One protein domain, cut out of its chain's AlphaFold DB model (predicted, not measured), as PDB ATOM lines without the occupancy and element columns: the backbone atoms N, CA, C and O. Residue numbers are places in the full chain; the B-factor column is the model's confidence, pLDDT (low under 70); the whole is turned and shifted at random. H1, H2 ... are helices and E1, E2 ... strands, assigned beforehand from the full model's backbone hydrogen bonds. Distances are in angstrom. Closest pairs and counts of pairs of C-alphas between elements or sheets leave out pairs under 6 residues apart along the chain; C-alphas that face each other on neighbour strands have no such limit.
ATOM      1  N   SER A 142     -12.090 -41.309  27.568       55.09
ATOM      2  CA  SER A 142     -11.952 -40.074  26.776       55.09
ATOM      3  C   SER A 142     -11.699 -40.386  25.300       55.09
ATOM      4  O   SER A 142     -12.480 -39.960  24.445       55.09
ATOM      5  N   SER A 143     -10.703 -41.221  24.985       66.06
ATOM      6  CA  SER A 143     -10.442 -41.626  23.596       66.06
ATOM      7  C   SER A 143     -11.595 -42.446  23.014       66.06
ATOM      8  O   SER A 143     -11.926 -42.278  21.841       66.06
ATOM      9  N   ASN A 144     -12.304 -43.238  23.829       73.31
ATOM     10  CA  ASN A 144     -13.502 -43.956  23.385       73.31
ATOM     11  C   ASN A 144     -14.615 -43.005  22.913       73.31
ATOM     12  O   ASN A 144     -15.353 -43.365  21.997       73.31
ATOM     13  N   ARG A 145     -14.751 -41.800  23.490       74.69
ATOM     14  CA  ARG A 145     -15.749 -40.809  23.039       74.69
ATOM     15  C   ARG A 145     -15.385 -40.243  21.672       74.69
ATOM     16  O   ARG A 145     -16.251 -40.194  20.801       74.69
ATOM     17  N   LEU A 146     -14.120 -39.865  21.476       77.44
ATOM     18  CA  LEU A 146     -13.628 -39.371  20.190       77.44
ATOM     19  C   LEU A 146     -13.771 -40.440  19.103       77.44
ATOM     20  O   LEU A 146     -14.377 -40.186  18.068       77.44
ATOM     21  N   VAL A 147     -13.292 -41.657  19.365       83.25
ATOM     22  CA  VAL A 147     -13.390 -42.782  18.426       83.25
ATOM     23  C   VAL A 147     -14.847 -43.122  18.118       83.25
ATOM     24  O   VAL A 147     -15.203 -43.290  16.953       83.25
ATOM     25  N   SER A 148     -15.716 -43.153  19.133       81.69
ATOM     26  CA  SER A 148     -17.152 -43.356  18.931       81.69
ATOM     27  C   SER A 148     -17.745 -42.298  18.005       81.69
ATOM     28  O   SER A 148     -18.504 -42.648  17.104       81.69
ATOM     29  N   LYS A 149     -17.414 -41.019  18.219       77.69
ATOM     30  CA  LYS A 149     -17.886 -39.914  17.380       77.69
ATOM     31  C   LYS A 149     -17.392 -40.067  15.940       77.69
ATOM     32  O   LYS A 149     -18.202 -40.017  15.024       77.69
ATOM     33  N   LEU A 150     -16.100 -40.333  15.743       81.19
ATOM     34  CA  LEU A 150     -15.489 -40.460  14.416       81.19
ATOM     35  C   LEU A 150     -16.056 -41.629  13.607       81.19
ATOM     36  O   LEU A 150     -16.317 -41.481  12.418       81.19
ATOM     37  N   ILE A 151     -16.305 -42.782  14.232       82.81
ATOM     38  CA  ILE A 151     -16.926 -43.918  13.534       82.81
ATOM     39  C   ILE A 151     -18.400 -43.612  13.212       82.81
ATOM     40  O   ILE A 151     -18.893 -43.922  12.118       82.81
ATOM     41  N   GLN A 152     -19.117 -42.983  14.149       76.56
ATOM     42  CA  GLN A 152     -20.533 -42.657  13.990       76.56
ATOM     43  C   GLN A 152     -20.767 -41.598  12.902       76.56
ATOM     44  O   GLN A 152     -21.613 -41.802  12.027       76.56
ATOM     45  N   GLU A 153     -20.009 -40.507  12.923       75.12
ATOM     46  CA  GLU A 153     -20.123 -39.371  11.998       75.12
ATOM     47  C   GLU A 153     -19.317 -39.575  10.704       75.12
ATOM     48  O   GLU A 153     -19.598 -38.932   9.694       75.12
ATOM     49  N   GLY A 154     -18.367 -40.514  10.703       69.50
ATOM     50  CA  GLY A 154     -17.528 -40.837   9.553       69.50
ATOM     51  C   GLY A 154     -18.302 -41.359   8.335       69.50
ATOM     52  O   GLY A 154     -19.469 -41.775   8.438       69.50
ATOM     53  N   PRO A 155     -17.656 -41.369   7.158       70.81
ATOM     54  CA  PRO A 155     -18.298 -41.756   5.910       70.81
ATOM     55  C   PRO A 155     -18.676 -43.257   5.902       70.81
ATOM     56  O   PRO A 155     -18.185 -44.028   6.736       70.81
ATOM     57  N   PRO A 156     -19.590 -43.691   5.012       65.62
ATOM     58  CA  PRO A 156     -20.083 -45.074   4.951       65.62
ATOM     59  C   PRO A 156     -18.988 -46.146   4.936       65.62
ATOM     60  O   PRO A 156     -19.118 -47.187   5.577       65.62
ATOM     61  N   GLU A 157     -17.874 -45.875   4.268       75.50
ATOM     62  CA  GLU A 157     -16.739 -46.781   4.130       75.50
ATOM     63  C   GLU A 157     -16.099 -47.098   5.483       75.50
ATOM     64  O   GLU A 157     -15.714 -48.238   5.719       75.50
ATOM     65  N   VAL A 158     -16.053 -46.132   6.411       81.56
ATOM     66  CA  VAL A 158     -15.521 -46.356   7.766       81.56
ATOM     67  C   VAL A 158     -16.368 -47.379   8.515       81.56
ATOM     68  O   VAL A 158     -15.834 -48.251   9.198       81.56
ATOM     69  N   LYS A 159     -17.690 -47.322   8.345       77.00
ATOM     70  CA  LYS A 159     -18.637 -48.258   8.962       77.00
ATOM     71  C   LYS A 159     -18.463 -49.672   8.404       77.00
ATOM     72  O   LYS A 159     -18.389 -50.620   9.180       77.00
ATOM     73  N   ILE A 160     -18.327 -49.802   7.084       76.69
ATOM     74  CA  ILE A 160     -18.073 -51.089   6.413       76.69
ATOM     75  C   ILE A 160     -16.727 -51.674   6.862       76.69
ATOM     76  O   ILE A 160     -16.640 -52.841   7.228       76.69
ATOM     77  N   SER A 161     -15.671 -50.864   6.898       87.06
ATOM     78  CA  SER A 161     -14.363 -51.291   7.396       87.06
ATOM     79  C   SER A 161     -14.403 -51.702   8.869       87.06
ATOM     80  O   SER A 161     -13.783 -52.700   9.229       87.06
ATOM     81  N   MET A 162     -15.162 -51.000   9.720       85.44
ATOM     82  CA  MET A 162     -15.374 -51.425  11.109       85.44
ATOM     83  C   MET A 162     -16.108 -52.766  11.202       85.44
ATOM     84  O   MET A 162     -15.757 -53.574  12.058       85.44
ATOM     85  N   GLU A 163     -17.077 -53.045  10.322       76.44
ATOM     86  CA  GLU A 163     -17.739 -54.358  10.239       76.44
ATOM     87  C   GLU A 163     -16.721 -55.472   9.967       76.44
ATOM     88  O   GLU A 163     -16.661 -56.459  10.706       76.44
ATOM     89  N   THR A 164     -15.876 -55.268   8.954       83.56
ATOM     90  CA  THR A 164     -14.777 -56.168   8.578       83.56
ATOM     91  C   THR A 164     -13.812 -56.386   9.749       83.56
ATOM     92  O   THR A 164     -13.476 -57.516  10.091       83.56
ATOM     93  N   LEU A 165     -13.415 -55.320  10.444       89.31
ATOM     94  CA  LEU A 165     -12.543 -55.410  11.618       89.31
ATOM     95  C   LEU A 165     -13.193 -56.197  12.768       89.31
ATOM     96  O   LEU A 165     -12.572 -57.069  13.382       89.31
ATOM     97  N   MET A 166     -14.466 -55.931  13.061       85.44
ATOM     98  CA  MET A 166     -15.207 -56.573  14.153       85.44
ATOM     99  C   MET A 166     -15.557 -58.043  13.876       85.44
ATOM    100  O   MET A 166     -15.796 -58.797  14.833       85.44
ATOM    101  N   SER A 167     -15.565 -58.465  12.605       81.56
ATOM    102  CA  SER A 167     -15.682 -59.871  12.188       81.56
ATOM    103  C   SER A 167     -14.360 -60.646  12.305       81.56
ATOM    104  O   SER A 167     -14.349 -61.864  12.134       81.56
ATOM    105  N   GLY A 168     -13.264 -59.966  12.666       84.12
ATOM    106  CA  GLY A 168     -11.929 -60.550  12.809       84.12
ATOM    107  C   GLY A 168     -11.110 -60.541  11.519       84.12
ATOM    108  O   GLY A 168     -10.083 -61.212  11.455       84.12
ATOM    109  N   GLN A 169     -11.558 -59.816  10.493       88.69
ATOM    110  CA  GLN A 169     -10.818 -59.625   9.249       88.69
ATOM    111  C   GLN A 169      -9.955 -58.354   9.314       88.69
ATOM    112  O   GLN A 169     -10.094 -57.520  10.209       88.69
ATOM    113  N   SER A 170      -9.053 -58.219   8.345       91.44
ATOM    114  CA  SER A 170      -8.135 -57.085   8.223       91.44
ATOM    115  C   SER A 170      -8.620 -56.107   7.148       91.44
ATOM    116  O   SER A 170      -9.295 -56.509   6.198       91.44
ATOM    117  N   ILE A 171      -8.244 -54.838   7.271       91.56
ATOM    118  CA  ILE A 171      -8.457 -53.800   6.255       91.56
ATOM    119  C   ILE A 171      -7.120 -53.339   5.683       91.56
ATOM    120  O   ILE A 171      -6.091 -53.448   6.345       91.56
ATOM    121  N   GLU A 172      -7.147 -52.803   4.468       89.56
ATOM    122  CA  GLU A 172      -5.981 -52.218   3.807       89.56
ATOM    123  C   GLU A 172      -6.209 -50.717   3.630       89.56
ATOM    124  O   GLU A 172      -7.205 -50.291   3.038       89.56
ATOM    125  N   THR A 173      -5.325 -49.906   4.202       86.38
ATOM    126  CA  THR A 173      -5.434 -48.443   4.171       86.38
ATOM    127  C   THR A 173      -4.054 -47.804   4.285       86.38
ATOM    128  O   THR A 173      -3.197 -48.355   4.979       86.38
ATOM    129  N   PRO A 174      -3.824 -46.637   3.655       83.50
ATOM    130  CA  PRO A 174      -2.672 -45.823   4.005       83.50
ATOM    131  C   PRO A 174      -2.757 -45.364   5.463       83.50
ATOM    132  O   PRO A 174      -3.854 -45.316   6.039       83.50
ATOM    133  N   ILE A 175      -1.602 -45.041   6.042       78.50
ATOM    134  CA  ILE A 175      -1.472 -44.504   7.397       78.50
ATOM    135  C   ILE A 175      -0.600 -43.256   7.365       78.50
ATOM    136  O   ILE A 175       0.517 -43.266   6.862       78.50
ATOM    137  N   ASP A 176      -1.118 -42.187   7.959       73.56
ATOM    138  CA  ASP A 176      -0.352 -40.995   8.303       73.56
ATOM    139  C   ASP A 176       0.095 -41.075   9.773       73.56
ATOM    140  O   ASP A 176      -0.744 -41.123  10.679       73.56
ATOM    141  N   GLU A 177       1.405 -41.109  10.028       63.78
ATOM    142  CA  GLU A 177       1.956 -41.066  11.390       63.78
ATOM    143  C   GLU A 177       1.819 -39.670  12.044       63.78
ATOM    144  O   GLU A 177       2.029 -39.524  13.255       63.78
ATOM    145  N   GLU A 178       1.487 -38.626  11.277       65.69
ATOM    146  CA  GLU A 178       1.236 -37.259  11.740       65.69
ATOM    147  C   GLU A 178      -0.256 -36.909  11.690       65.69
ATOM    148  O   GLU A 178      -0.770 -36.332  10.737       65.69
ATOM    149  N   ILE A 179      -0.977 -37.192  12.776       66.00
ATOM    150  CA  ILE A 179      -2.418 -36.923  12.825       66.00
ATOM    151  C   ILE A 179      -2.685 -35.414  12.951       66.00
ATOM    152  O   ILE A 179      -2.483 -34.783  13.995       66.00
ATOM    153  N   VAL A 180      -3.235 -34.829  11.890       64.31
ATOM    154  CA  VAL A 180      -3.780 -33.469  11.911       64.31
ATOM    155  C   VAL A 180      -5.237 -33.523  12.381       64.31
ATOM    156  O   VAL A 180      -6.130 -33.843  11.603       64.31
ATOM    157  N   PHE A 181      -5.492 -33.181  13.649       64.62
ATOM    158  CA  PHE A 181      -6.846 -33.203  14.239       64.62
ATOM    159  C   PHE A 181      -7.886 -32.401  13.450       64.62
ATOM    160  O   PHE A 181      -9.023 -32.840  13.317       64.62
ATOM    161  N   ASP A 182      -7.485 -31.264  12.875       61.66
ATOM    162  CA  ASP A 182      -8.359 -30.419  12.048       61.66
ATOM    163  C   ASP A 182      -8.806 -31.093  10.731       61.66
ATOM    164  O   ASP A 182      -9.605 -30.522   9.994       61.66
ATOM    165  N   ARG A 183      -8.305 -32.296  10.419       63.03
ATOM    166  CA  ARG A 183      -8.702 -33.106   9.255       63.03
ATOM    167  C   ARG A 183      -9.431 -34.399   9.622       63.03
ATOM    168  O   ARG A 183      -9.746 -35.176   8.731       63.03
ATOM    169  N   LEU A 184      -9.713 -34.648  10.905       66.38
ATOM    170  CA  LEU A 184     -10.367 -35.890  11.337       66.38
ATOM    171  C   LEU A 184     -11.809 -36.024  10.821       66.38
ATOM    172  O   LEU A 184     -12.295 -37.143  10.644       66.38
ATOM    173  N   ASP A 185     -12.484 -34.906  10.546       61.97
ATOM    174  CA  ASP A 185     -13.834 -34.911   9.985       61.97
ATOM    175  C   ASP A 185     -13.805 -35.320   8.505       61.97
ATOM    176  O   ASP A 185     -13.466 -34.536   7.619       61.97
ATOM    177  N   GLY A 186     -14.193 -36.566   8.229       61.12
ATOM    178  CA  GLY A 186     -14.389 -37.077   6.869       61.12
ATOM    179  C   GLY A 186     -13.157 -37.702   6.207       61.12
ATOM    180  O   GLY A 186     -13.305 -38.290   5.135       61.12
ATOM    181  N   ASP A 187     -11.979 -37.656   6.834       76.50
ATOM    182  CA  ASP A 187     -10.783 -38.351   6.348       76.50
ATOM    183  C   ASP A 187     -10.650 -39.743   6.987       76.50
ATOM    184  O   ASP A 187     -10.282 -39.903   8.154       76.50
ATOM    185  N   LYS A 188     -10.931 -40.781   6.191       80.81
ATOM    186  CA  LYS A 188     -10.797 -42.182   6.618       80.81
ATOM    187  C   LYS A 188      -9.375 -42.518   7.076       80.81
ATOM    188  O   LYS A 188      -9.216 -43.279   8.025       80.81
ATOM    189  N   THR A 189      -8.357 -41.961   6.424       82.75
ATOM    190  CA  THR A 189      -6.950 -42.261   6.701       82.75
ATOM    191  C   THR A 189      -6.583 -41.736   8.079       82.75
ATOM    192  O   THR A 189      -6.046 -42.478   8.896       82.75
ATOM    193  N   ALA A 190      -6.987 -40.502   8.386       81.25
ATOM    194  CA  ALA A 190      -6.765 -39.897   9.694       81.25
ATOM    195  C   ALA A 190      -7.462 -40.680  10.826       81.25
ATOM    196  O   ALA A 190      -6.888 -40.847  11.904       81.25
ATOM    197  N   ILE A 191      -8.665 -41.216  10.575       85.38
ATOM    198  CA  ILE A 191      -9.372 -42.092  11.523       85.38
ATOM    199  C   ILE A 191      -8.559 -43.368  11.780       85.38
ATOM    200  O   ILE A 191      -8.291 -43.693  12.935       85.38
ATOM    201  N   TRP A 192      -8.120 -44.081  10.741       87.88
ATOM    202  CA  TRP A 192      -7.362 -45.326  10.922       87.88
ATOM    203  C   TRP A 192      -5.999 -45.110  11.573       87.88
ATOM    204  O   TRP A 192      -5.638 -45.869  12.475       87.88
ATOM    205  N   SER A 193      -5.299 -44.039  11.205       84.06
ATOM    206  CA  SER A 193      -4.080 -43.589  11.878       84.06
ATOM    207  C   SER A 193      -4.300 -43.362  13.368       84.06
ATOM    208  O   SER A 193      -3.513 -43.831  14.189       84.06
ATOM    209  N   LEU A 194      -5.394 -42.688  13.740       82.69
ATOM    210  CA  LEU A 194      -5.749 -42.462  15.138       82.69
ATOM    211  C   LEU A 194      -6.019 -43.771  15.874       82.69
ATOM    212  O   LEU A 194      -5.516 -43.954  16.984       82.69
ATOM    213  N   LEU A 195      -6.788 -44.685  15.279       86.25
ATOM    214  CA  LEU A 195      -7.065 -45.975  15.904       86.25
ATOM    215  C   LEU A 195      -5.790 -46.815  16.088       86.25
ATOM    216  O   LEU A 195      -5.647 -47.469  17.122       86.25
ATOM    217  N   LEU A 196      -4.860 -46.773  15.131       83.62
ATOM    218  CA  LEU A 196      -3.562 -47.441  15.229       83.62
ATOM    219  C   LEU A 196      -2.681 -46.817  16.321       83.62
ATOM    220  O   LEU A 196      -2.188 -47.536  17.186       83.62
ATOM    221  N   ALA A 197      -2.540 -45.490  16.340       78.31
ATOM    222  CA  ALA A 197      -1.764 -44.775  17.359       78.31
ATOM    223  C   ALA A 197      -2.326 -44.980  18.779       78.31
ATOM    224  O   ALA A 197      -1.576 -45.073  19.746       78.31
ATOM    225  N   SER A 198      -3.649 -45.125  18.890       79.12
ATOM    226  CA  SER A 198      -4.348 -45.433  20.147       79.12
ATOM    227  C   SER A 198      -4.239 -46.899  20.576       79.12
ATOM    228  O   SER A 198      -4.723 -47.255  21.651       79.12
ATOM    229  N   GLY A 199      -3.644 -47.761  19.748       80.94
ATOM    230  CA  GLY A 199      -3.492 -49.187  20.024       80.94
ATOM    231  C   GLY A 199      -4.775 -50.009  19.853       80.94
ATOM    232  O   GLY A 199      -4.830 -51.158  20.291       80.94
ATOM    233  N   TYR A 200      -5.817 -49.464  19.215       86.25
ATOM    234  CA  TYR A 200      -7.019 -50.231  18.859       86.25
ATOM    235  C   TYR A 200      -6.791 -51.153  17.654       86.25
ATOM    236  O   TYR A 200      -7.477 -52.169  17.508       86.25
ATOM    237  N   LEU A 201      -5.845 -50.783  16.790       88.06
ATOM    238  CA  LEU A 201      -5.416 -51.574  15.643       88.06
ATOM    239  C   LEU A 201      -3.967 -52.023  15.810       88.06
ATOM    240  O   LEU A 201      -3.180 -51.377  16.502       88.06
ATOM    241  N   LYS A 202      -3.622 -53.098  15.108       85.12
ATOM    242  CA  LYS A 202      -2.254 -53.580  14.922       85.12
ATOM    243  C   LYS A 202      -1.958 -53.802  13.443       85.12
ATOM    244  O   LYS A 202      -2.867 -54.076  12.657       85.12
ATOM    245  N   VAL A 203      -0.682 -53.710  13.083       83.50
ATOM    246  CA  VAL A 203      -0.192 -53.994  11.728       83.50
ATOM    247  C   VAL A 203       0.092 -55.492  11.607       83.50
ATOM    248  O   VAL A 203       0.853 -56.041  12.395       83.50
ATOM    249  N   GLU A 204      -0.500 -56.172  10.622       78.56
ATOM    250  CA  GLU A 204      -0.233 -57.603  10.380       78.56
ATOM    251  C   GLU A 204       0.967 -57.833   9.460       78.56
ATOM    252  O   GLU A 204       1.699 -58.814   9.605       78.56
ATOM    253  N   ARG A 205       1.151 -56.949   8.476       66.19
ATOM    254  CA  ARG A 205       2.296 -56.935   7.563       66.19
ATOM    255  C   ARG A 205       2.613 -55.500   7.171       66.19
ATOM    256  O   ARG A 205       1.718 -54.770   6.755       66.19
ATOM    257  N   VAL A 206       3.892 -55.158   7.265       60.00
ATOM    258  CA  VAL A 206       4.474 -54.003   6.577       60.00
ATOM    259  C   VAL A 206       4.769 -54.453   5.139       60.00
ATOM    260  O   VAL A 206       5.302 -55.564   4.980       60.00
ATOM    261  N   PRO A 207       4.387 -53.695   4.097       53.41
ATOM    262  CA  PRO A 207       4.801 -53.973   2.727       53.41
ATOM    263  C   PRO A 207       6.302 -54.276   2.640       53.41
ATOM    264  O   PRO A 207       7.136 -53.630   3.273       53.41
ATOM    265  N   ARG A 208       6.650 -55.330   1.898       51.22
ATOM    266  CA  ARG A 208       8.036 -55.596   1.505       51.22
ATOM    267  C   ARG A 208       8.249 -55.011   0.116       51.22
ATOM    268  O   ARG A 208       7.394 -55.200  -0.741       51.22
ATOM    269  N   ASP A 209       9.433 -54.428  -0.042       45.59
ATOM    270  CA  ASP A 209      10.045 -53.885  -1.259       45.59
ATOM    271  C   ASP A 209       9.755 -52.399  -1.512       45.59
ATOM    272  O   ASP A 209       8.811 -52.018  -2.193       45.59
ATOM    273  N   MET A 210      10.646 -51.566  -0.967       46.44
ATOM    274  CA  MET A 210      10.794 -50.161  -1.335       46.44
ATOM    275  C   MET A 210      11.454 -50.057  -2.713       46.44
ATOM    276  O   MET A 210      12.501 -50.666  -2.954       46.44
ATOM    277  N   SER A 211      10.900 -49.206  -3.570       49.38
ATOM    278  CA  SER A 211      11.719 -48.409  -4.483       49.38
ATOM    279  C   SER A 211      11.935 -47.041  -3.830       49.38
ATOM    280  O   SER A 211      11.016 -46.516  -3.206       49.38
ATOM    281  N   ASP A 212      13.143 -46.478  -3.913       53.16
ATOM    282  CA  ASP A 212      13.539 -45.236  -3.216       53.16
ATOM    283  C   ASP A 212      12.751 -43.968  -3.651       53.16
ATOM    284  O   ASP A 212      13.024 -42.879  -3.148       53.16
ATOM    285  N   ASP A 213      11.782 -44.097  -4.566       53.91
ATOM    286  CA  ASP A 213      11.046 -42.995  -5.204       53.91
ATOM    287  C   ASP A 213       9.577 -42.829  -4.733       53.91
ATOM    288  O   ASP A 213       8.912 -41.892  -5.178       53.91
ATOM    289  N   GLU A 214       9.042 -43.688  -3.850       55.41
ATOM    290  CA  GLU A 214       7.646 -43.584  -3.370       55.41
ATOM    291  C   GLU A 214       7.516 -42.755  -2.074       55.41
ATOM    292  O   GLU A 214       8.312 -42.881  -1.142       55.41
ATOM    293  N   ASP A 215       6.504 -41.875  -2.015       57.91
ATOM    294  CA  ASP A 215       6.179 -41.093  -0.814       57.91
ATOM    295  C   ASP A 215       5.724 -42.058   0.299       57.91
ATOM    296  O   ASP A 215       4.785 -42.823   0.079       57.91
ATOM    297  N   PRO A 216       6.318 -42.015   1.509       57.47
ATOM    298  CA  PRO A 216       5.912 -42.865   2.634       57.47
ATOM    299  C   PRO A 216       4.410 -42.812   2.961       57.47
ATOM    300  O   PRO A 216       3.879 -43.719   3.592       57.47
ATOM    301  N   ARG A 217       3.710 -41.748   2.543       58.19
ATOM    302  CA  ARG A 217       2.263 -41.569   2.739       58.19
ATOM    303  C   ARG A 217       1.390 -42.426   1.819       58.19
ATOM    304  O   ARG A 217       0.203 -42.575   2.106       58.19
ATOM    305  N   ASP A 218       1.954 -42.988   0.752       63.56
ATOM    306  CA  ASP A 218       1.245 -43.874  -0.180       63.56
ATOM    307  C   ASP A 218       1.345 -45.358   0.224       63.56
ATOM    308  O   ASP A 218       0.731 -46.225  -0.402       63.56
ATOM    309  N   GLU A 219       2.076 -45.667   1.300       70.88
ATOM    310  CA  GLU A 219       2.255 -47.033   1.778       70.88
ATOM    311  C   GLU A 219       0.949 -47.597   2.361       70.88
ATOM    312  O   GLU A 219       0.352 -47.041   3.285       70.88
ATOM    313  N   ILE A 220       0.495 -48.731   1.819       80.19
ATOM    314  CA  ILE A 220      -0.744 -49.388   2.241       80.19
ATOM    315  C   ILE A 220      -0.442 -50.411   3.332       80.19
ATOM    316  O   ILE A 220       0.230 -51.418   3.106       80.19
ATOM    317  N   TYR A 221      -1.024 -50.202   4.507       82.06
ATOM    318  CA  TYR A 221      -0.882 -51.092   5.650       82.06
ATOM    319  C   TYR A 221      -2.075 -52.028   5.767       82.06
ATOM    320  O   TYR A 221      -3.230 -51.623   5.611       82.06
ATOM    321  N   ARG A 222      -1.795 -53.284   6.125       88.31
ATOM    322  CA  ARG A 222      -2.824 -54.256   6.498       88.31
ATOM    323  C   ARG A 222      -3.039 -54.238   8.008       88.31
ATOM    324  O   ARG A 222      -2.160 -54.656   8.764       88.31
ATOM    325  N   LEU A 223      -4.216 -53.781   8.430       89.62
ATOM    326  CA  LEU A 223      -4.571 -53.541   9.828       89.62
ATOM    327  C   LEU A 223      -5.669 -54.487  10.306       89.62
ATOM    328  O   LEU A 223      -6.642 -54.715   9.590       89.62
ATOM    329  N   SER A 224      -5.562 -54.980  11.535       91.62
ATOM    330  CA  SER A 224      -6.635 -55.713  12.220       91.62
ATOM    331  C   SER A 224      -6.811 -55.221  13.655       91.62
ATOM    332  O   SER A 224      -5.978 -54.475  14.171       91.62
ATOM    333  N   LEU A 225      -7.922 -55.587  14.307       90.62
ATOM    334  CA  LEU A 225      -8.116 -55.264  15.723       90.62
ATOM    335  C   LEU A 225      -7.029 -55.932  16.567       90.62
ATOM    336  O   LEU A 225      -6.699 -57.102  16.361       90.62
ATOM    337  N   THR A 226      -6.521 -55.201  17.555       88.69
ATOM    338  CA  THR A 226      -5.392 -55.643  18.379       88.69
ATOM    339  C   THR A 226      -5.661 -56.990  19.041       88.69
ATOM    340  O   THR A 226      -4.891 -57.937  18.865       88.69
ATOM    341  N   ASN A 227      -6.780 -57.091  19.764       89.25
ATOM    342  CA  ASN A 227      -7.125 -58.258  20.569       89.25
ATOM    343  C   ASN A 227      -8.641 -58.374  20.819       89.25
ATOM    344  O   ASN A 227      -9.454 -57.549  20.379       89.25
ATOM    345  N   ARG A 228      -9.042 -59.425  21.544       88.62
ATOM    346  CA  ARG A 228     -10.453 -59.686  21.860       88.62
ATOM    347  C   ARG A 228     -11.074 -58.629  22.771       88.62
ATOM    348  O   ARG A 228     -12.274 -58.371  22.659       88.62
ATOM    349  N   GLU A 229     -10.295 -58.052  23.675       88.25
ATOM    350  CA  GLU A 229     -10.743 -56.981  24.562       88.25
ATOM    351  C   GLU A 229     -11.191 -55.750  23.764       88.25
ATOM    352  O   GLU A 229     -12.318 -55.281  23.951       88.25
ATOM    353  N   VAL A 230     -10.388 -55.318  22.791       88.69
ATOM    354  CA  VAL A 230     -10.729 -54.218  21.880       88.69
ATOM    355  C   VAL A 230     -11.964 -54.550  21.034       88.69
ATOM    356  O   VAL A 230     -12.869 -53.724  20.914       88.69
ATOM    357  N   ASN A 231     -12.071 -55.774  20.502       88.50
ATOM    358  CA  ASN A 231     -13.262 -56.197  19.751       88.50
ATOM    359  C   ASN A 231     -14.538 -56.121  20.610       88.50
ATOM    360  O   ASN A 231     -15.550 -55.573  20.170       88.50
ATOM    361  N   ARG A 232     -14.493 -56.603  21.862       85.50
ATOM    362  CA  ARG A 232     -15.635 -56.492  22.788       85.50
ATOM    363  C   ARG A 232     -15.991 -55.044  23.102       85.50
ATOM    364  O   ARG A 232     -17.177 -54.730  23.157       85.50
ATOM    365  N   MET A 233     -14.996 -54.182  23.290       87.12
ATOM    366  CA  MET A 233     -15.219 -52.757  23.521       87.12
ATOM    367  C   MET A 233     -15.961 -52.116  22.340       87.12
ATOM    368  O   MET A 233     -16.980 -51.466  22.558       87.12
ATOM    369  N   PHE A 234     -15.519 -52.344  21.098       86.31
ATOM    370  CA  PHE A 234     -16.218 -51.826  19.917       86.31
ATOM    371  C   PHE A 234     -17.626 -52.399  19.767       86.31
ATOM    372  O   PHE A 234     -18.551 -51.657  19.454       86.31
ATOM    373  N   ARG A 235     -17.830 -53.693  20.048       82.56
ATOM    374  CA  ARG A 235     -19.176 -54.288  20.056       82.56
ATOM    375  C   ARG A 235     -20.097 -53.595  21.051       82.56
ATOM    376  O   ARG A 235     -21.198 -53.214  20.667       82.56
ATOM    377  N   SER A 236     -19.638 -53.388  22.285       80.19
ATOM    378  CA  SER A 236     -20.404 -52.665  23.307       80.19
ATOM    379  C   SER A 236     -20.694 -51.230  22.872       80.19
ATOM    380  O   SER A 236     -21.831 -50.788  22.959       80.19
ATOM    381  N   MET A 237     -19.696 -50.526  22.332       80.12
ATOM    382  CA  MET A 237     -19.842 -49.155  21.838       80.12
ATOM    383  C   MET A 237     -20.922 -49.054  20.755       80.12
ATOM    384  O   MET A 237     -21.791 -48.189  20.831       80.12
ATOM    385  N   VAL A 238     -20.897 -49.960  19.774       74.25
ATOM    386  CA  VAL A 238     -21.909 -50.014  18.714       74.25
ATOM    387  C   VAL A 238     -23.282 -50.331  19.308       74.25
ATOM    388  O   VAL A 238     -24.244 -49.647  18.982       74.25
ATOM    389  N   GLN A 239     -23.388 -51.309  20.213       68.56
ATOM    390  CA  GLN A 239     -24.645 -51.644  20.900       68.56
ATOM    391  C   GLN A 239     -25.221 -50.451  21.681       68.56
ATOM    392  O   GLN A 239     -26.433 -50.217  21.653       68.56
ATOM    393  N   ASP A 240     -24.364 -49.660  22.326       69.38
ATOM    394  CA  ASP A 240     -24.751 -48.482  23.102       69.38
ATOM    395  C   ASP A 240     -25.358 -47.374  22.231       69.38
ATOM    396  O   ASP A 240     -26.263 -46.659  22.678       69.38
ATOM    397  N   TRP A 241     -24.948 -47.260  20.961       66.44
ATOM    398  CA  TRP A 241     -25.569 -46.332  20.008       66.44
ATOM    399  C   TRP A 241     -27.061 -46.617  19.801       66.44
ATOM    400  O   TRP A 241     -27.826 -45.689  19.532       66.44
ATOM    401  N   PHE A 242     -27.488 -47.868  19.992       59.16
ATOM    402  CA  PHE A 242     -28.883 -48.302  19.866       59.16
ATOM    403  C   PHE A 242     -29.628 -48.366  21.209       59.16
ATOM    404  O   PHE A 242     -30.852 -48.492  21.218       59.16
TER     405      PHE A 242
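Overview. This is residues 142 to 242 of the 338 residues of the protein "AAA-ATPase_like domain-containing protein" of Clostridiales bacterium (UniProt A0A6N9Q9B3). A small three-stranded sheet has helix H3 across one face and H2 over its edge strand E1, while H1 and H4 lie beyond one end of the sheet. At the opposite end, the loop of residues 206 to 219 reaches far out from E2 and E3. The printed part has 101 residues, in the order H1 H2 E1 H3 E2 E3 H4; the sheet E1 E3 E2 is antiparallel, and the class is mixed, helices and strands. It is compact, with a radius of gyration of the C-alphas of 13.7 A, yet elongated, spanning 48 by 29 by 23 A.

Along the chain. H1, residues 142 to 153, begins at C-alpha (-11.952, -40.074, 26.776) and is 16.9 A long. H2 is residues 156 to 166, E1 171 to 174, H3 188 to 197, E2 201 to 205 and E3 220 to 225, 16.5 A. H4, residues 228 to 242, 21.8 A, ends at C-alpha (-28.883, -48.302, 19.866).

Arrangement. E3 is antiparallel to E1, with N 171 and O 223 at 2.8 A, and to E2, its hairpin partner, with N 202 and O 224 at 2.9 A. E1, H3, E2 form a split strand-helix-strand unit, two strands of one sheet that are not neighbours, with a helix between them along the chain and E3 between them in the sheet; its crossover is right-handed. H3 is on the sheet at a height of 8.2 A, across the strands; its closest C-alphas to E1 are Thr 189 and Pro 174, 6.2 A. H2 and H4 only just touch, with 3 pairs of C-alphas within 8 A, closest Met 166 and Asn 231, 5.9 A. Every O i to N i+4 pair is within hydrogen-bond range in H1, H2 and H3, and 10 of 11 in H4.

Size, cuts and confidence. The C-alphas of Asp 212 and Phe 242 are farthest apart, 48.4 A. The printed part has no cut; the links E1 to H3 and E2 to E3 are long. Mean pLDDT of the printed part is 75.7, with residues 177 to 186 and 205 to 218 among those under 70.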